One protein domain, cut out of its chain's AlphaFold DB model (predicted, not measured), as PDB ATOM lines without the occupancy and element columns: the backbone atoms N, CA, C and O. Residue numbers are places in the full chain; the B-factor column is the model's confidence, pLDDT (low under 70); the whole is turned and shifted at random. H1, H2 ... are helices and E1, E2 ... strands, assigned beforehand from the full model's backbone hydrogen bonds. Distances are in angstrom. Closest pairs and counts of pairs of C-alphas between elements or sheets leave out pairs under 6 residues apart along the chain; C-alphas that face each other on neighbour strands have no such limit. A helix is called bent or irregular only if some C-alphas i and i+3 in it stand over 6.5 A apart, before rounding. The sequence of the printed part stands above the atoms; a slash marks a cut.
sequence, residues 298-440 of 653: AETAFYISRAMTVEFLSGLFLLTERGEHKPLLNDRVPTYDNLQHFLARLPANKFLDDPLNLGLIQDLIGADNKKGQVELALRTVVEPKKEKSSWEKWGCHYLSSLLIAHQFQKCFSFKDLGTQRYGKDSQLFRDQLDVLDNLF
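This is residues 298 to 440 of the 653 residues of the protein "VWFA domain-containing protein" of Zopfia rhizophila CBS 207.26 (UniProt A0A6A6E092). The body is a small cluster of helices: H1 and H4 lie side by side at a shallow tilt, and H6 packs slantwise on H1 with its residues 399 to 407, while the short H3 joins on near the first residues of H1 and the short H5 sits between H4 and H6. A small hairpin, E1 and E2, lies next to H6 just after H1, H2 lies beside H1 and H4, and residues 430 to 440 of H7 stick out from the body after a long stretch with no named element. The printed part has 143 residues, with seven named helices and two named strands in the order H1, E1, E2, H2, H3, H4, H5, H6, H7; the sheet is E1 - E2, antiparallel, and the class is mostly helix. The whole is compact, with a radius of gyration of the C-alphas of 16.1 A, and spans 45 by 39 by 38 A.

Strand E1 is residues 317 to 319, 6.6 A from first to last C-alpha, and strand E2 is residues 325 to 327, 6.7 A. Before them comes helix H1, residues 298 to 314, which measures 24.0 A and begins with C-alpha 298 at (173.037, 125.341, 134.117). Helix H6, residues 390 to 407, is the longest by residues; it measures 23.2 A and ends with C-alpha 407 at (172.994, 123.607, 153.269). H6 is irregular, with C-alphas 393 and 396 7.7 A apart, and has a kink of 34 degrees near residue 397. Helix H2 is residues 336 to 345, 14.5 A; helix H3 is residues 347 to 350, 5.9 A; helix H4 is residues 355 to 365, 15.2 A; and helix H5 is residues 373 to 377, 5.8 A. Helix H7, residues 427 to 440, measures 19.7 A and ends with C-alpha 440 at (161.249, 98.917, 156.606).

E1 and E2 form a hairpin of antiparallel neighbours, with 138 degrees between their directions; N 318 and O 326 are 3.0 A apart and N 326 and O 318 2.8 A, both within hydrogen-bond range. The closest C-alphas of E2 and H6 are those of Pro 327 and Cys 396, 6.4 A apart. H6 touches H1 with residues 399 to 407 alone, at a steep tilt of 45 degrees, opposite ways; the closest C-alphas are those of Val 310 and Leu 403, 5.8 A. H6 also touches H5, where the closest C-alphas are those of Ala 377 and Gly 395, 4.1 A. H5 touches H4, closest at the C-alphas of Leu 364 and Val 374, 5.2 A. H1 and H4 touch at a shallow tilt of 27 degrees, the same way, closest at the C-alphas of Phe 302 and Asn 357, 5.2 A. H3 touches H1, closest at the C-alphas of Ala 301 and Pro 347, 4.9 A, and H4, closest at those of Ala 348 and Asn 357, 5.0 A. H2 is near H1, with 9 pairs of C-alphas within 10 A, and near H4, with 6. H2 and H5 are close but not clearly touching, with the C-alphas of Tyr 336 and Glu 375 7.1 A apart. H7 is apart from H6 and from H1. In H1, H5 and H7 every O i to N i+4 pair is within hydrogen-bond range, against 5 of 6 in H2, 6 of 7 in H4 and 12 of 14 in H6; H3 is too short for such a pair.

The two C-alphas farthest apart are those of Pro 384 and Gln 427, 48.2 A. The printed part has no cut. The links from H5 to H6, 12 residues, and from H6 to H7, 19 residues, are long. Residues 430 to 440 stand free; the body without them spans 43 by 37 by 26 A. The mean pLDDT of the printed part is 82.5, and it is under 70 at residues 319 to 325, 368 to 371, 432 and 435 to 440.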
ATOM      1  N   ALA A 298     174.045 126.065 133.343       94.44
ATOM      2  CA  ALA A 298     173.037 125.341 134.117       94.44
ATOM      3  C   ALA A 298     173.542 124.942 135.517       94.44
ATOM      4  O   ALA A 298     172.854 125.179 136.509       94.44
ATOM      5  N   GLU A 299     174.763 124.405 135.640       92.06
ATOM      6  CA  GLU A 299     175.369 124.120 136.953       92.06
ATOM      7  C   GLU A 299     175.559 125.402 137.772       92.06
ATOM      8  O   GLU A 299     175.247 125.444 138.962       92.06
ATOM      9  N   THR A 300     176.039 126.464 137.126       91.88
ATOM     10  CA  THR A 300     176.229 127.781 137.746       91.88
ATOM     11  C   THR A 300     174.898 128.323 138.273       91.88
ATOM     12  O   THR A 300     174.809 128.742 139.430       91.88
ATOM     13  N   ALA A 301     173.836 128.232 137.467       94.38
ATOM     14  CA  ALA A 301     172.487 128.610 137.863       94.38
ATOM     15  C   ALA A 301     171.969 127.791 139.053       94.38
ATOM     16  O   ALA A 301     171.388 128.380 139.969       94.38
ATOM     17  N   PHE A 302     172.229 126.479 139.096       94.94
ATOM     18  CA  PHE A 302     171.874 125.624 140.231       94.94
ATOM     19  C   PHE A 302     172.600 126.054 141.511       94.94
ATOM     20  O   PHE A 302     171.961 126.213 142.551       94.94
ATOM     21  N   TYR A 303     173.915 126.284 141.450       93.81
ATOM     22  CA  TYR A 303     174.707 126.650 142.626       93.81
ATOM     23  C   TYR A 303     174.306 128.006 143.215       93.81
ATOM     24  O   TYR A 303     174.106 128.093 144.430       93.81
ATOM     25  N   ILE A 304     174.105 129.026 142.372       93.25
ATOM     26  CA  ILE A 304     173.582 130.334 142.798       93.25
ATOM     27  C   ILE A 304     172.178 130.166 143.396       93.25
ATOM     28  O   ILE A 304     171.920 130.609 144.514       93.25
ATOM     29  N   SER A 305     171.276 129.480 142.686       95.62
ATOM     30  CA  SER A 305     169.882 129.319 143.124       95.62
ATOM     31  C   SER A 305     169.777 128.549 144.440       95.62
ATOM     32  O   SER A 305     168.979 128.910 145.298       95.62
ATOM     33  N   ARG A 306     170.607 127.517 144.647       94.94
ATOM     34  CA  ARG A 306     170.659 126.762 145.907       94.94
ATOM     35  C   ARG A 306     171.144 127.641 147.056       94.94
ATOM     36  O   ARG A 306     170.571 127.562 148.137       94.94
ATOM     37  N   ALA A 307     172.157 128.479 146.834       93.69
ATOM     38  CA  ALA A 307     172.638 129.415 147.845       93.69
ATOM     39  C   ALA A 307     171.559 130.447 148.216       93.69
ATOM     40  O   ALA A 307     171.284 130.631 149.398       93.69
ATOM     41  N   MET A 308     170.864 131.012 147.222       94.62
ATOM     42  CA  MET A 308     169.707 131.893 147.432       94.62
ATOM     43  C   MET A 308     168.568 131.193 148.195       94.62
ATOM     44  O   MET A 308     167.940 131.804 149.053       94.62
ATOM     45  N   THR A 309     168.307 129.907 147.932       93.94
ATOM     46  CA  THR A 309     167.320 129.104 148.681       93.94
ATOM     47  C   THR A 309     167.751 128.859 150.124       93.94
ATOM     48  O   THR A 309     166.933 128.995 151.030       93.94
ATOM     49  N   VAL A 310     169.026 128.545 150.370       92.94
ATOM     50  CA  VAL A 310     169.571 128.404 151.730       92.94
ATOM     51  C   VAL A 310     169.496 129.733 152.488       92.94
ATOM     52  O   VAL A 310     169.097 129.734 153.649       92.94
ATOM     53  N   GLU A 311     169.794 130.864 151.845       91.75
ATOM     54  CA  GLU A 311     169.647 132.208 152.420       91.75
ATOM     55  C   GLU A 311     168.179 132.529 152.758       91.75
ATOM     56  O   GLU A 311     167.868 132.876 153.899       91.75
ATOM     57  N   PHE A 312     167.260 132.337 151.802       92.94
ATOM     58  CA  PHE A 312     165.822 132.556 151.990       92.94
ATOM     59  C   PHE A 312     165.252 131.713 153.137       92.94
ATOM     60  O   PHE A 312     164.564 132.245 154.008       92.94
ATOM     61  N   LEU A 313     165.568 130.413 153.172       91.44
ATOM     62  CA  LEU A 313     165.123 129.525 154.244       91.44
ATOM     63  C   LEU A 313     165.772 129.886 155.587       91.44
ATOM     64  O   LEU A 313     165.082 129.874 156.600       91.44
ATOM     65  N   SER A 314     167.054 130.275 155.618       89.06
ATOM     66  CA  SER A 314     167.726 130.738 156.849       89.06
ATOM     67  C   SER A 314     167.059 131.985 157.434       89.06
ATOM     68  O   SER A 314     166.937 132.102 158.651       89.06
ATOM     69  N   GLY A 315     166.545 132.881 156.583       88.62
ATOM     70  CA  GLY A 315     165.758 134.043 157.008       88.62
ATOM     71  C   GLY A 315     164.481 133.693 157.785       88.62
ATOM     72  O   GLY A 315     163.980 134.530 158.532       88.62
ATOM     73  N   LEU A 316     163.979 132.457 157.667       89.00
ATOM     74  CA  LEU A 316     162.835 131.952 158.435       89.00
ATOM     75  C   LEU A 316     163.210 131.470 159.850       89.00
ATOM     76  O   LEU A 316     162.311 131.233 160.661       89.00
ATOM     77  N   PHE A 317     164.506 131.315 160.143       86.19
ATOM     78  CA  PHE A 317     165.042 130.689 161.355       86.19
ATOM     79  C   PHE A 317     166.176 131.533 161.957       86.19
ATOM     80  O   PHE A 317     167.353 131.167 161.900       86.19
ATOM     81  N   LEU A 318     165.813 132.682 162.532       77.62
ATOM     82  CA  LEU A 318     166.761 133.640 163.105       77.62
ATOM     83  C   LEU A 318     167.575 133.013 164.243       77.62
ATOM     84  O   LEU A 318     167.024 132.306 165.086       77.62
ATOM     85  N   LEU A 319     168.872 133.321 164.293       65.38
ATOM     86  CA  LEU A 319     169.730 132.934 165.411       65.38
ATOM     87  C   LEU A 319     169.384 133.757 166.658       65.38
ATOM     88  O   LEU A 319     169.277 134.984 166.591       65.38
ATOM     89  N   THR A 320     169.216 133.086 167.796       59.16
ATOM     90  CA  THR A 320     169.157 133.728 169.115       59.16
ATOM     91  C   THR A 320     170.550 134.190 169.553       59.16
ATOM     92  O   THR A 320     171.563 133.802 168.973       59.16
ATOM     93  N   GLU A 321     170.620 134.965 170.638       51.62
ATOM     94  CA  GLU A 321     171.887 135.345 171.292       51.62
ATOM     95  C   GLU A 321     172.719 134.128 171.746       51.62
ATOM     96  O   GLU A 321     173.929 134.238 171.911       51.62
ATOM     97  N   ARG A 322     172.085 132.952 171.885       44.31
ATOM     98  CA  ARG A 322     172.713 131.659 172.211       44.31
ATOM     99  C   ARG A 322     173.082 130.821 170.976       44.31
ATOM    100  O   ARG A 322     173.510 129.682 171.113       44.31
ATOM    101  N   GLY A 323     172.885 131.348 169.766       47.72
ATOM    102  CA  GLY A 323     173.155 130.634 168.513       47.72
ATOM    103  C   GLY A 323     172.112 129.577 168.127       47.72
ATOM    104  O   GLY A 323     172.369 128.766 167.240       47.72
ATOM    105  N   GLU A 324     170.932 129.572 168.752       52.50
ATOM    106  CA  GLU A 324     169.850 128.638 168.409       52.50
ATOM    107  C   GLU A 324     168.994 129.176 167.258       52.50
ATOM    108  O   GLU A 324     168.653 130.357 167.224       52.50
ATOM    109  N   HIS A 325     168.570 128.308 166.341       64.69
ATOM    110  CA  HIS A 325     167.648 128.675 165.266       64.69
ATOM    111  C   HIS A 325     166.198 128.752 165.768       64.69
ATOM    112  O   HIS A 325     165.568 127.727 166.034       64.69
ATOM    113  N   LYS A 326     165.636 129.963 165.835       74.19
ATOM    114  CA  LYS A 326     164.250 130.213 166.245       74.19
ATOM    115  C   LYS A 326     163.360 130.552 165.038       74.19
ATOM    116  O   LYS A 326     163.668 131.502 164.316       74.19
ATOM    117  N   PRO A 327     162.248 129.825 164.807       83.50
ATOM    118  CA  PRO A 327     161.345 130.111 163.695       83.50
ATOM    119  C   PRO A 327     160.672 131.482 163.836       83.50
ATOM    120  O   PRO A 327     160.358 131.925 164.945       83.50
ATOM    121  N   LEU A 328     160.398 132.131 162.703       83.06
ATOM    122  CA  LEU A 328     159.600 133.356 162.658       83.06
ATOM    123  C   LEU A 328     158.177 133.152 163.209       83.06
ATOM    124  O   LEU A 328     157.540 132.111 163.022       83.06
ATOM    125  N   LEU A 329     157.667 134.209 163.844       82.50
ATOM    126  CA  LEU A 329     156.257 134.354 164.206       82.50
ATOM    127  C   LEU A 329     155.390 134.483 162.940       82.50
ATOM    128  O   LEU A 329     155.846 135.031 161.935       82.50
ATOM    129  N   ASN A 330     154.142 134.005 162.995       78.88
ATOM    130  CA  ASN A 330     153.227 133.909 161.842       78.88
ATOM    131  C   ASN A 330     153.044 135.226 161.062       78.88
ATOM    132  O   ASN A 330     152.838 135.196 159.854       78.88
ATOM    133  N   ASP A 331     153.096 136.369 161.749       80.69
ATOM    134  CA  ASP A 331     152.958 137.721 161.188       80.69
ATOM    135  C   ASP A 331     154.182 138.172 160.373       80.69
ATOM    136  O   ASP A 331     154.091 139.124 159.601       80.69
ATOM    137  N   ARG A 332     155.321 137.485 160.532       84.12
ATOM    138  CA  ARG A 332     156.600 137.782 159.864       84.12
ATOM    139  C   ARG A 332     156.993 136.759 158.798       84.12
ATOM    140  O   ARG A 332     157.963 136.990 158.081       84.12
ATOM    141  N   VAL A 333     156.278 135.637 158.692       86.25
ATOM    142  CA  VAL A 333     156.531 134.618 157.660       86.25
ATOM    143  C   VAL A 333     156.255 135.220 156.270       86.25
ATOM    144  O   VAL A 333     155.200 135.834 156.084       86.25
ATOM    145  N   PRO A 334     157.151 135.046 155.278       85.56
ATOM    146  CA  PRO A 334     156.939 135.535 153.920       85.56
ATOM    147  C   PRO A 334     155.637 135.019 153.301       85.56
ATOM    148  O   PRO A 334     155.298 133.840 153.397       85.56
ATOM    149  N   THR A 335     154.922 135.909 152.617       83.25
ATOM    150  CA  THR A 335     153.676 135.581 151.915       83.25
ATOM    151  C   THR A 335     153.936 134.782 150.632       83.25
ATOM    152  O   THR A 335     155.063 134.708 150.135       83.25
ATOM    153  N   TYR A 336     152.872 134.237 150.033       82.94
ATOM    154  CA  TYR A 336     152.947 133.612 148.708       82.94
ATOM    155  C   TYR A 336     153.531 134.561 147.647       82.94
ATOM    156  O   TYR A 336     154.358 134.137 146.844       82.94
ATOM    157  N   ASP A 337     153.188 135.852 147.687       84.88
ATOM    158  CA  ASP A 337     153.721 136.836 146.741       84.88
ATOM    159  C   ASP A 337     155.225 137.056 146.947       84.88
ATOM    160  O   ASP A 337     155.963 137.212 145.975       84.88
ATOM    161  N   ASN A 338     155.715 136.998 148.192       89.69
ATOM    162  CA  ASN A 338     157.154 137.030 148.470       89.69
ATOM    163  C   ASN A 338     157.862 135.790 147.905       89.69
ATOM    164  O   ASN A 338     158.932 135.929 147.316       89.69
ATOM    165  N   LEU A 339     157.252 134.602 148.024       89.00
ATOM    166  CA  LEU A 339     157.765 133.373 147.413       89.00
ATOM    167  C   LEU A 339     157.810 133.487 145.878       89.00
ATOM    168  O   LEU A 339     158.824 133.138 145.284       89.00
ATOM    169  N   GLN A 340     156.774 134.032 145.229       88.62
ATOM    170  CA  GLN A 340     156.773 134.238 143.771       88.62
ATOM    171  C   GLN A 340     157.849 135.238 143.312       88.62
ATOM    172  O   GLN A 340     158.565 134.968 142.348       88.62
ATOM    173  N   HIS A 341     158.036 136.352 144.029       91.06
ATOM    174  CA  HIS A 341     159.119 137.303 143.741       91.06
ATOM    175  C   HIS A 341     160.514 136.704 143.973       91.06
ATOM    176  O   HIS A 341     161.450 137.026 143.243       91.06
ATOM    177  N   PHE A 342     160.665 135.835 144.976       93.69
ATOM    178  CA  PHE A 342     161.900 135.092 145.216       93.69
ATOM    179  C   PHE A 342     162.190 134.114 144.068       93.69
ATOM    180  O   PHE A 342     163.265 134.177 143.476       93.69
ATOM    181  N   LEU A 343     161.211 133.285 143.693       91.81
ATOM    182  CA  LEU A 343     161.317 132.336 142.582       91.81
ATOM    183  C   LEU A 343     161.702 133.042 141.280       91.81
ATOM    184  O   LEU A 343     162.662 132.635 140.636       91.81
ATOM    185  N   ALA A 344     161.030 134.141 140.925       92.81
ATOM    186  CA  ALA A 344     161.314 134.905 139.707       92.81
ATOM    187  C   ALA A 344     162.772 135.408 139.600       92.81
ATOM    188  O   ALA A 344     163.239 135.701 138.501       92.81
ATOM    189  N   ARG A 345     163.502 135.493 140.723       94.88
ATOM    190  CA  ARG A 345     164.921 135.877 140.771       94.88
ATOM    191  C   ARG A 345     165.894 134.704 140.644       94.88
ATOM    192  O   ARG A 345     167.074 134.963 140.428       94.88
ATOM    193  N   LEU A 346     165.453 133.452 140.791       94.88
ATOM    194  CA  LEU A 346     166.328 132.277 140.735       94.88
ATOM    195  C   LEU A 346     166.808 132.009 139.297       94.88
ATOM    196  O   LEU A 346     165.975 131.734 138.427       94.88
ATOM    197  N   PRO A 347     168.131 131.997 139.033       95.25
ATOM    198  CA  PRO A 347     168.673 131.605 137.731       95.25
ATOM    199  C   PRO A 347     168.198 130.230 137.234       95.25
ATOM    200  O   PRO A 347     168.049 130.048 136.027       95.25
ATOM    201  N   ALA A 348     167.908 129.291 138.144       95.19
ATOM    202  CA  ALA A 348     167.465 127.930 137.836       95.19
ATOM    203  C   ALA A 348     166.198 127.854 136.967       95.19
ATOM    204  O   ALA A 348     166.050 126.921 136.181       95.19
ATOM    205  N   ASN A 349     165.320 128.863 137.022       93.12
ATOM    206  CA  ASN A 349     164.122 128.923 136.175       93.12
ATOM    207  C   ASN A 349     164.422 129.013 134.668       93.12
ATOM    208  O   ASN A 349     163.527 128.796 133.856       93.12
ATOM    209  N   LYS A 350     165.663 129.332 134.278       95.06
ATOM    210  CA  LYS A 350     166.100 129.353 132.873       95.06
ATOM    211  C   LYS A 350     166.544 127.978 132.352       95.06
ATOM    212  O   LYS A 350     166.762 127.855 131.154       95.06
ATOM    213  N   PHE A 351     166.681 126.984 133.233       96.06
ATOM    214  CA  PHE A 351     167.298 125.681 132.959       96.06
ATOM    215  C   PHE A 351     166.449 124.525 133.523       96.06
ATOM    216  O   PHE A 351     166.961 123.621 134.174       96.06
ATOM    217  N   LEU A 352     165.124 124.569 133.341       93.50
ATOM    218  CA  LEU A 352     164.200 123.540 133.858       93.50
ATOM    219  C   LEU A 352     164.291 122.191 133.115       93.50
ATOM    220  O   LEU A 352     163.696 121.205 133.543       93.50
ATOM    221  N   ASP A 353     165.028 122.149 132.009       93.75
ATOM    222  CA  ASP A 353     165.486 120.944 131.323       93.75
ATOM    223  C   ASP A 353     166.647 120.249 132.061       93.75
ATOM    224  O   ASP A 353     166.782 119.025 131.973       93.75
ATOM    225  N   ASP A 354     167.442 120.990 132.843       94.50
ATOM    226  CA  ASP A 354     168.476 120.409 133.695       94.50
ATOM    227  C   ASP A 354     167.869 119.740 134.954       94.50
ATOM    228  O   ASP A 354     167.130 120.375 135.718       94.50
ATOM    229  N   PRO A 355     168.213 118.471 135.254       92.25
ATOM    230  CA  PRO A 355     167.611 117.744 136.368       92.25
ATOM    231  C   PRO A 355     167.955 118.248 137.782       92.25
ATOM    232  O   PRO A 355     167.253 117.860 138.722       92.25
ATOM    233  N   LEU A 356     169.022 119.039 137.973       92.00
ATOM    234  CA  LEU A 356     169.369 119.632 139.276       92.00
ATOM    235  C   LEU A 356     168.543 120.898 139.523       92.00
ATOM    236  O   LEU A 356     167.942 121.052 140.588       92.00
ATOM    237  N   ASN A 357     168.473 121.771 138.516       95.38
ATOM    238  CA  ASN A 357     167.673 122.992 138.527       95.38
ATOM    239  C   ASN A 357     166.177 122.675 138.658       95.38
ATOM    240  O   ASN A 357     165.513 123.224 139.539       95.38
ATOM    241  N   LEU A 358     165.663 121.722 137.869       93.25
ATOM    242  CA  LEU A 358     164.278 121.256 137.974       93.25
ATOM    243  C   LEU A 358     163.958 120.714 139.374       93.25
ATOM    244  O   LEU A 358     162.924 121.061 139.942       93.25
ATOM    245  N   GLY A 359     164.847 119.894 139.947       91.19
ATOM    246  CA  GLY A 359     164.671 119.347 141.295       91.19
ATOM    247  C   GLY A 359     164.599 120.439 142.363       91.19
ATOM    248  O   GLY A 359     163.683 120.436 143.178       91.19
ATOM    249  N   LEU A 360     165.510 121.415 142.314       92.44
ATOM    250  CA  LEU A 360     165.532 122.545 143.249       92.44
ATOM    251  C   LEU A 360     164.258 123.405 143.173       92.44
ATOM    252  O   LEU A 360     163.750 123.838 144.204       92.44
ATOM    253  N   ILE A 361     163.730 123.652 141.970       92.75
ATOM    254  CA  ILE A 361     162.475 124.398 141.799       92.75
ATOM    255  C   ILE A 361     161.275 123.569 142.286       92.75
ATOM    256  O   ILE A 361     160.404 124.104 142.974       92.75
ATOM    257  N   GLN A 362     161.242 122.259 142.017       90.69
ATOM    258  CA  GLN A 362     160.168 121.382 142.499       90.69
ATOM    259  C   GLN A 362     160.155 121.214 144.025       90.69
ATOM    260  O   GLN A 362     159.069 121.088 144.588       90.69
ATOM    261  N   ASP A 363     161.296 121.297 144.712       89.00
ATOM    262  CA  ASP A 363     161.323 121.324 146.184       89.00
ATOM    263  C   ASP A 363     160.584 122.570 146.731       89.00
ATOM    264  O   ASP A 363     159.898 122.497 147.751       89.00
ATOM    265  N   LEU A 364     160.631 123.706 146.014       88.88
ATOM    266  CA  LEU A 364     159.967 124.961 146.401       88.88
ATOM    267  C   LEU A 364     158.471 125.020 146.033       88.88
ATOM    268  O   LEU A 364     157.643 125.411 146.860       88.88
ATOM    269  N   ILE A 365     158.096 124.667 144.799       86.88
ATOM    270  CA  ILE A 365     156.712 124.836 144.297       86.88
ATOM    271  C   ILE A 365     155.973 123.541 143.972       86.88
ATOM    272  O   ILE A 365     154.763 123.581 143.752       86.88
ATOM    273  N   GLY A 366     156.645 122.395 144.044       83.44
ATOM    274  CA  GLY A 366     156.113 121.106 143.613       83.44
ATOM    275  C   GLY A 366     156.237 120.896 142.104       83.44
ATOM    276  O   GLY A 366     156.602 121.795 141.349       83.44
ATOM    277  N   ALA A 367     155.946 119.674 141.664       77.62
ATOM    278  CA  ALA A 367     155.798 119.352 140.247       77.62
ATOM    279  C   ALA A 367     154.433 119.818 139.710       77.62
ATOM    280  O   ALA A 367     153.478 119.962 140.477       77.62
ATOM    281  N   ASP A 368     154.316 119.971 138.389       64.12
ATOM    282  CA  ASP A 368     153.088 120.420 137.727       64.12
ATOM    283  C   ASP A 368     151.831 119.708 138.258       64.12
ATOM    284  O   ASP A 368     151.738 118.478 138.299       64.12
ATOM    285  N   ASN A 369     150.823 120.508 138.622       54.03
ATOM    286  CA  ASN A 369     149.550 120.090 139.224       54.03
ATOM    287  C   ASN A 369     149.610 119.595 140.689       54.03
ATOM    288  O   ASN A 369     148.591 119.137 141.211       54.03
ATOM    289  N   LYS A 370     150.740 119.727 141.397       65.12
ATOM    290  CA  LYS A 370     150.846 119.479 142.848       65.12
ATOM    291  C   LYS A 370     151.493 120.668 143.554       65.12
ATOM    292  O   LYS A 370     152.588 121.073 143.197       65.12
ATOM    293  N   LYS A 371     150.854 121.182 144.609       66.62
ATOM    294  CA  LYS A 371     151.447 122.233 145.450       66.62
ATOM    295  C   LYS A 371     152.647 121.686 146.219       66.62
ATOM    296  O   LYS A 371     152.517 120.668 146.901       66.62
ATOM    297  N   GLY A 372     153.776 122.380 146.125       74.44
ATOM    298  CA  GLY A 372     154.996 122.077 146.867       74.44
ATOM    299  C   GLY A 372     154.810 122.188 148.375       74.44
ATOM    300  O   GLY A 372     153.960 122.937 148.867       74.44
ATOM    301  N   GLN A 373     155.629 121.450 149.124       81.44
ATOM    302  CA  GLN A 373     155.571 121.487 150.583       81.44
ATOM    303  C   GLN A 373     155.991 122.856 151.126       81.44
ATOM    304  O   GLN A 373     155.391 123.312 152.092       81.44
ATOM    305  N   VAL A 374     156.926 123.564 150.483       87.44
ATOM    306  CA  VAL A 374     157.315 124.927 150.889       87.44
ATOM    307  C   VAL A 374     156.162 125.915 150.694       87.44
ATOM    308  O   VAL A 374     155.803 126.629 151.630       87.44
ATOM    309  N   GLU A 375     155.499 125.897 149.533       86.06
ATOM    310  CA  GLU A 375     154.294 126.704 149.287       86.06
ATOM    311  C   GLU A 375     153.170 126.409 150.297       86.06
ATOM    312  O   GLU A 375     152.470 127.318 150.747       86.06
ATOM    313  N   LEU A 376     152.986 125.138 150.673       85.38
ATOM    314  CA  LEU A 376     151.967 124.731 151.639       85.38
ATOM    315  C   LEU A 376     152.355 125.087 153.087       85.38
ATOM    316  O   LEU A 376     151.474 125.455 153.866       85.38
ATOM    317  N   ALA A 377     153.640 125.007 153.435       87.25
ATOM    318  CA  ALA A 377     154.200 125.320 154.750       87.25
ATOM    319  C   ALA A 377     154.126 126.818 155.073       87.25
ATOM    320  O   ALA A 377     153.773 127.174 156.194       87.25
ATOM    321  N   LEU A 378     154.378 127.690 154.091       87.69
ATOM    322  CA  LEU A 378     154.301 129.152 154.243       87.69
ATOM    323  C   LEU A 378     152.855 129.689 154.344       87.69
ATOM    324  O   LEU A 378     152.640 130.889 154.507       87.69
ATOM    325  N   ARG A 379     151.830 128.826 154.292       80.25
ATOM    326  CA  ARG A 379     150.430 129.226 154.523       80.25
ATOM    327  C   ARG A 379     150.158 129.411 156.017       80.25
ATOM    328  O   ARG A 379     149.813 128.464 156.728       80.25
ATOM    329  N   THR A 380     150.257 130.660 156.462       75.75
ATOM    330  CA  THR A 380     149.931 131.114 157.827       75.75
ATOM    331  C   THR A 380     148.436 131.345 158.067       75.75
ATOM    332  O   THR A 380     148.001 131.413 159.214       75.75
ATOM    333  N   VAL A 381     147.614 131.413 157.012       75.44
ATOM    334  CA  VAL A 381     146.153 131.535 157.142       75.44
ATOM    335  C   VAL A 381     145.560 130.258 157.739       75.44
ATOM    336  O   VAL A 381     145.725 129.160 157.201       75.44
ATOM    337  N   VAL A 382     144.824 130.410 158.838       76.38
ATOM    338  CA  VAL A 382     144.108 129.321 159.507       76.38
ATOM    339  C   VAL A 382     142.774 129.068 158.795       76.38
ATOM    340  O   VAL A 382     141.930 129.955 158.691       76.38
ATOM    341  N   GLU A 383     142.569 127.855 158.274       75.62
ATOM    342  CA  GLU A 383     141.293 127.467 157.651       75.62
ATOM    343  C   GLU A 383     140.162 127.352 158.696       75.62
ATOM    344  O   GLU A 383     140.433 126.909 159.812       75.62
ATOM    345  N   PRO A 384     138.877 127.573 158.334       73.56
ATOM    346  CA  PRO A 384     137.735 127.571 159.272       73.56
ATOM    347  C   PRO A 384     137.469 126.277 160.071       73.56
ATOM    348  O   PRO A 384     136.514 126.217 160.838       73.56
ATOM    349  N   LYS A 385     138.255 125.215 159.853       73.62
ATOM    350  CA  LYS A 385     138.164 123.908 160.530       73.62
ATOM    351  C   LYS A 385     139.485 123.481 161.193       73.62
ATOM    352  O   LYS A 385     139.651 122.309 161.525       73.62
ATOM    353  N   LYS A 386     140.462 124.384 161.321       72.00
ATOM    354  CA  LYS A 386     141.788 124.116 161.897       72.00
ATOM    355  C   LYS A 386     142.057 125.122 163.018       72.00
ATOM    356  O   LYS A 386     141.688 126.276 162.902       72.00
ATOM    357  N   GLU A 387     142.726 124.686 164.082       76.69
ATOM    358  CA  GLU A 387     143.112 125.558 165.212       76.69
ATOM    359  C   GLU A 387     144.468 126.256 165.010       76.69
ATOM    360  O   GLU A 387     144.779 127.223 165.691       76.69
ATOM    361  N   LYS A 388     145.287 125.738 164.086       80.69
ATOM    362  CA  LYS A 388     146.639 126.215 163.768       80.69
ATOM    363  C   LYS A 388     146.871 126.182 162.260       80.69
ATOM    364  O   LYS A 388     146.287 125.334 161.567       80.69
ATOM    365  N   SER A 389     147.732 127.070 161.781       85.19
ATOM    366  CA  SER A 389     148.174 127.185 160.388       85.19
ATOM    367  C   SER A 389     149.038 125.997 159.934       85.19
ATOM    368  O   SER A 389     149.386 125.124 160.733       85.19
ATOM    369  N   SER A 390     149.394 125.930 158.645       85.94
ATOM    370  CA  SER A 390     150.338 124.907 158.160       85.94
ATOM    371  C   SER A 390     151.735 125.108 158.750       85.94
ATOM    372  O   SER A 390     152.358 124.134 159.179       85.94
ATOM    373  N   TRP A 391     152.186 126.367 158.825       87.56
ATOM    374  CA  TRP A 391     153.472 126.766 159.402       87.56
ATOM    375  C   TRP A 391     153.649 126.207 160.817       87.56
ATOM    376  O   TRP A 391     154.581 125.447 161.064       87.56
ATOM    377  N   GLU A 392     152.696 126.477 161.712       84.12
ATOM    378  CA  GLU A 392     152.748 126.069 163.128       84.12
ATOM    379  C   GLU A 392     152.545 124.569 163.368       84.12
ATOM    380  O   GLU A 392     152.873 124.068 164.443       84.12
ATOM    381  N   LYS A 393     151.911 123.853 162.431       83.75
ATOM    382  CA  LYS A 393     151.603 122.424 162.602       83.75
ATOM    383  C   LYS A 393     152.756 121.511 162.213       83.75
ATOM    384  O   LYS A 393     152.883 120.439 162.797       83.75
ATOM    385  N   TRP A 394     153.504 121.894 161.183       85.06
ATOM    386  CA  TRP A 394     154.563 121.074 160.587       85.06
ATOM    387  C   TRP A 394     155.530 121.892 159.719       85.06
ATOM    388  O   TRP A 394     156.691 121.512 159.596       85.06
ATOM    389  N   GLY A 395     155.075 123.005 159.130       86.75
ATOM    390  CA  GLY A 395     155.837 123.773 158.145       86.75
ATOM    391  C   GLY A 395     157.167 124.310 158.673       86.75
ATOM    392  O   GLY A 395     158.185 124.141 158.008       86.75
ATOM    393  N   CYS A 396     157.194 124.872 159.883       84.75
ATOM    394  CA  CYS A 396     158.431 125.357 160.503       84.75
ATOM    395  C   CYS A 396     159.454 124.231 160.751       84.75
ATOM    396  O   CYS A 396     160.653 124.436 160.582       84.75
ATOM    397  N   HIS A 397     159.001 123.019 161.084       83.12
ATOM    398  CA  HIS A 397     159.878 121.868 161.296       83.12
ATOM    399  C   HIS A 397     160.403 121.305 159.969       83.12
ATOM    400  O   HIS A 397     161.606 121.109 159.814       83.12
ATOM    401  N   TYR A 398     159.521 121.101 158.984       86.06
ATOM    402  CA  TYR A 398     159.900 120.602 157.659       86.06
ATOM    403  C   TYR A 398     160.858 121.562 156.934       86.06
ATOM    404  O   TYR A 398     161.860 121.117 156.378       86.06
ATOM    405  N   LEU A 399     160.609 122.876 156.988       89.56
ATOM    406  CA  LEU A 399     161.466 123.869 156.331       89.56
ATOM    407  C   LEU A 399     162.839 124.020 156.997       89.56
ATOM    408  O   LEU A 399     163.812 124.294 156.297       89.56
ATOM    409  N   SER A 400     162.946 123.765 158.303       86.25
ATOM    410  CA  SER A 400     164.240 123.670 158.992       86.25
ATOM    411  C   SER A 400     165.036 122.443 158.520       86.25
ATOM    412  O   SER A 400     166.220 122.545 158.198       86.25
ATOM    413  N   SER A 401     164.373 121.291 158.352       83.81
ATOM    414  CA  SER A 401     164.999 120.094 157.772       83.81
ATOM    415  C   SER A 401     165.436 120.303 156.317       83.81
ATOM    416  O   SER A 401     166.549 119.919 155.957       83.81
ATOM    417  N   LEU A 402     164.606 120.954 155.493       87.62
ATOM    418  CA  LEU A 402     164.918 121.261 154.092       87.62
ATOM    419  C   LEU A 402     166.098 122.246 153.966       87.62
ATOM    420  O   LEU A 402     166.983 122.044 153.133       87.62
ATOM    421  N   LEU A 403     166.163 123.262 154.836       90.19
ATOM    422  CA  LEU A 403     167.316 124.161 154.957       90.19
ATOM    423  C   LEU A 403     168.605 123.365 155.204       90.19
ATOM    424  O   LEU A 403     169.553 123.468 154.426       90.19
ATOM    425  N   ILE A 404     168.614 122.524 156.243       84.00
ATOM    426  CA  ILE A 404     169.762 121.678 156.599       84.00
ATOM    427  C   ILE A 404     170.119 120.726 155.441       84.00
ATOM    428  O   ILE A 404     171.300 120.501 155.167       84.00
ATOM    429  N   ALA A 405     169.126 120.199 154.717       87.62
ATOM    430  CA  ALA A 405     169.335 119.311 153.577       87.62
ATOM    431  C   ALA A 405     170.051 119.997 152.398       87.62
ATOM    432  O   ALA A 405     171.001 119.421 151.864       87.62
ATOM    433  N   HIS A 406     169.671 121.222 152.010       91.44
ATOM    434  CA  HIS A 406     170.375 121.962 150.947       91.44
ATOM    435  C   HIS A 406     171.703 122.576 151.413       91.44
ATOM    436  O   HIS A 406     172.660 122.591 150.631       91.44
ATOM    437  N   GLN A 407     171.782 123.041 152.666       86.81
ATOM    438  CA  GLN A 407     172.994 123.607 153.269       86.81
ATOM    439  C   GLN A 407     174.115 122.564 153.360       86.81
ATOM    440  O   GLN A 407     175.251 122.844 152.990       86.81
ATOM    441  N   PHE A 408     173.792 121.347 153.811       84.19
ATOM    442  CA  PHE A 408     174.756 120.256 153.973       84.19
ATOM    443  C   PHE A 408     174.676 119.189 152.875       84.19
ATOM    444  O   PHE A 408     175.237 118.119 153.076       84.19
ATOM    445  N   GLN A 409     173.975 119.427 151.759       88.69
ATOM    446  CA  GLN A 409     173.802 118.470 150.648       88.69
ATOM    447  C   GLN A 409     173.553 117.034 151.148       88.69
ATOM    448  O   GLN A 409     174.384 116.129 151.003       88.69
ATOM    449  N   LYS A 410     172.410 116.852 151.819       84.31
ATOM    450  CA  LYS A 410     171.946 115.569 152.362       84.31
ATOM    451  C   LYS A 410     170.622 115.179 151.714       84.31
ATOM    452  O   LYS A 410     169.652 115.926 151.819       84.31
ATOM    453  N   CYS A 411     170.559 113.998 151.104       80.50
ATOM    454  CA  CYS A 411     169.276 113.364 150.817       80.50
ATOM    455  C   CYS A 411     168.639 112.993 152.164       80.50
ATOM    456  O   CYS A 411     169.265 112.283 152.958       80.50
ATOM    457  N   PHE A 412     167.451 113.544 152.433       73.44
ATOM    458  CA  PHE A 412     166.724 113.375 153.698       73.44
ATOM    459  C   PHE A 412     165.270 112.907 153.506       73.44
ATOM    460  O   PHE A 412     164.620 112.526 154.475       73.44
ATOM    461  N   SER A 413     164.749 112.972 152.276       71.31
ATOM    462  CA  SER A 413     163.327 112.804 151.979       71.31
ATOM    463  C   SER A 413     163.117 112.320 150.544       71.31
ATOM    464  O   SER A 413     163.628 112.906 149.591       71.31
ATOM    465  N   PHE A 414     162.289 111.287 150.383       72.81
ATOM    466  CA  PHE A 414     161.840 110.792 149.076       72.81
ATOM    467  C   PHE A 414     160.811 111.714 148.394       72.81
ATOM    468  O   PHE A 414     160.451 111.494 147.236       72.81
ATOM    469  N   LYS A 415     160.290 112.728 149.103       73.50
ATOM    470  CA  LYS A 415     159.292 113.668 148.561       73.50
ATOM    471  C   LYS A 415     159.930 114.835 147.803       73.50
ATOM    472  O   LYS A 415     159.253 115.439 146.976       73.50
ATOM    473  N   ASP A 416     161.214 115.095 148.050       84.25
ATOM    474  CA  ASP A 416     161.914 116.314 147.637       84.25
ATOM    475  C   ASP A 416     163.002 115.959 146.603       84.25
ATOM    476  O   ASP A 416     164.035 115.360 146.931       84.25
ATOM    477  N   LEU A 417     162.712 116.232 145.327       86.25
ATOM    478  CA  LEU A 417     163.471 115.780 144.155       86.25
ATOM    479  C   LEU A 417     164.858 116.428 144.048       86.25
ATOM    480  O   LEU A 417     165.786 115.799 143.533       86.25
ATOM    481  N   GLY A 418     165.018 117.668 144.514       86.62
ATOM    482  CA  GLY A 418     166.319 118.331 144.577       86.62
ATOM    483  C   GLY A 418     167.227 117.670 145.612       86.62
ATOM    484  O   GLY A 418     168.385 117.376 145.312       86.62
ATOM    485  N   THR A 419     166.705 117.335 146.797       87.38
ATOM    486  CA  THR A 419     167.515 116.670 147.838       87.38
ATOM    487  C   THR A 419     167.912 115.231 147.490       87.38
ATOM    488  O   THR A 419     169.012 114.805 147.843       87.38
ATOM    489  N   GLN A 420     167.092 114.512 146.713       85.44
ATOM    490  CA  GLN A 420     167.407 113.170 146.192       85.44
ATOM    491  C   GLN A 420     168.645 113.127 145.283       85.44
ATOM    492  O   GLN A 420     169.217 112.061 145.063       85.44
ATOM    493  N   ARG A 421     169.099 114.275 144.764       86.38
ATOM    494  CA  ARG A 421     170.346 114.362 143.989       86.38
ATOM    495  C   ARG A 421     171.587 114.166 144.861       86.38
ATOM    496  O   ARG A 421     172.624 113.745 144.358       86.38
ATOM    497  N   TYR A 422     171.502 114.429 146.163       87.12
ATOM    498  CA  TYR A 422     172.657 114.387 147.054       87.12
ATOM    499  C   TYR A 422     173.031 112.957 147.459       87.12
ATOM    500  O   TYR A 422     172.374 112.327 148.288       87.12
ATOM    501  N   GLY A 423     174.137 112.467 146.899       76.31
ATOM    502  CA  GLY A 423     174.579 111.082 147.058       76.31
ATOM    503  C   GLY A 423     174.033 110.137 145.994       76.31
ATOM    504  O   GLY A 423     174.343 108.953 146.059       76.31
ATOM    505  N   LYS A 424     173.271 110.636 145.005       82.50
ATOM    506  CA  LYS A 424     172.710 109.821 143.917       82.50
ATOM    507  C   LYS A 424     173.772 108.947 143.247       82.50
ATOM    508  O   LYS A 424     173.469 107.814 142.889       82.50
ATOM    509  N   ASP A 425     174.993 109.454 143.108       79.69
ATOM    510  CA  ASP A 425     176.072 108.791 142.376       79.69
ATOM    511  C   ASP A 425     176.900 107.817 143.245       79.69
ATOM    512  O   ASP A 425     177.584 106.959 142.694       79.69
ATOM    513  N   SER A 426     176.757 107.826 144.580       79.19
ATOM    514  CA  SER A 426     177.381 106.820 145.461       79.19
ATOM    515  C   SER A 426     176.607 105.499 145.428       79.19
ATOM    516  O   SER A 426     175.455 105.452 145.858       79.19
ATOM    517  N   GLN A 427     177.240 104.418 144.958       75.31
ATOM    518  CA  GLN A 427     176.661 103.068 145.020       75.31
ATOM    519  C   GLN A 427     176.446 102.634 146.473       75.31
ATOM    520  O   GLN A 427     175.332 102.259 146.814       75.31
ATOM    521  N   LEU A 428     177.443 102.835 147.347       72.12
ATOM    522  CA  LEU A 428     177.336 102.544 148.783       72.12
ATOM    523  C   LEU A 428     176.084 103.172 149.418       72.12
ATOM    524  O   LEU A 428     175.372 102.500 150.160       72.12
ATOM    525  N   PHE A 429     175.797 104.449 149.138       77.44
ATOM    526  CA  PHE A 429     174.607 105.094 149.698       77.44
ATOM    527  C   PHE A 429     173.303 104.483 149.160       77.44
ATOM    528  O   PHE A 429     172.349 104.341 149.923       77.44
ATOM    529  N   ARG A 430     173.252 104.112 147.873       78.00
ATOM    530  CA  ARG A 430     172.083 103.439 147.285       78.00
ATOM    531  C   ARG A 430     171.873 102.056 147.896       78.00
ATOM    532  O   ARG A 430     170.768 101.776 148.333       78.00
ATOM    533  N   ASP A 431     172.930 101.258 148.031       70.81
ATOM    534  CA  ASP A 431     172.856  99.923 148.638       70.81
ATOM    535  C   ASP A 431     172.381  99.998 150.098       70.81
ATOM    536  O   ASP A 431     171.562  99.195 150.541       70.81
ATOM    537  N   GLN A 432     172.854 100.999 150.849       65.75
ATOM    538  CA  GLN A 432     172.399 101.260 152.216       65.75
ATOM    539  C   GLN A 432     170.927 101.688 152.277       65.75
ATOM    540  O   GLN A 432     170.213 101.226 153.167       65.75
ATOM    541  N   LEU A 433     170.459 102.538 151.353       71.69
ATOM    542  CA  LEU A 433     169.033 102.861 151.239       71.69
ATOM    543  C   LEU A 433     168.213 101.616 150.914       71.69
ATOM    544  O   LEU A 433     167.264 101.339 151.634       71.69
ATOM    545  N   ASP A 434     168.602 100.842 149.901       70.06
ATOM    546  CA  ASP A 434     167.876  99.644 149.487       70.06
ATOM    547  C   ASP A 434     167.784  98.634 150.646       70.06
ATOM    548  O   ASP A 434     166.727  98.049 150.872       70.06
ATOM    549  N   VAL A 435     168.845  98.451 151.441       62.38
ATOM    550  CA  VAL A 435     168.804  97.608 152.653       62.38
ATOM    551  C   VAL A 435     167.829  98.157 153.703       62.38
ATOM    552  O   VAL A 435     167.076  97.378 154.290       62.38
ATOM    553  N   LEU A 436     167.816  99.472 153.943       62.50
ATOM    554  CA  LEU A 436     166.927 100.107 154.923       62.50
ATOM    555  C   LEU A 436     165.457 100.111 154.477       62.50
ATOM    556  O   LEU A 436     164.586  99.838 155.300       62.50
ATOM    557  N   ASP A 437     165.187 100.360 153.197       67.69
ATOM    558  CA  ASP A 437     163.847 100.335 152.608       67.69
ATOM    559  C   ASP A 437     163.296  98.900 152.603       67.69
ATOM    560  O   ASP A 437     162.180  98.676 153.069       67.69
ATOM    561  N   ASN A 438     164.094  97.900 152.201       61.81
ATOM    562  CA  ASN A 438     163.707  96.487 152.304       61.81
ATOM    563  C   ASN A 438     163.447  96.067 153.761       61.81
ATOM    564  O   ASN A 438     162.499  95.326 154.029       61.81
ATOM    565  N   LEU A 439     164.264  96.538 154.713       56.28
ATOM    566  CA  LEU A 439     164.033  96.284 156.134       56.28
ATOM    567  C   LEU A 439     162.708  96.913 156.582       56.28
ATOM    568  O   LEU A 439     161.895  96.213 157.181       56.28
ATOM    569  N   PHE A 440     162.467  98.184 156.253       61.59
ATOM    570  CA  PHE A 440     161.249  98.917 156.606       61.59
ATOM    571  C   PHE A 440     159.986  98.270 156.020       61.59
ATOM    572  O   PHE A 440     159.047  98.003 156.767       61.59
TER     573      PHE A 440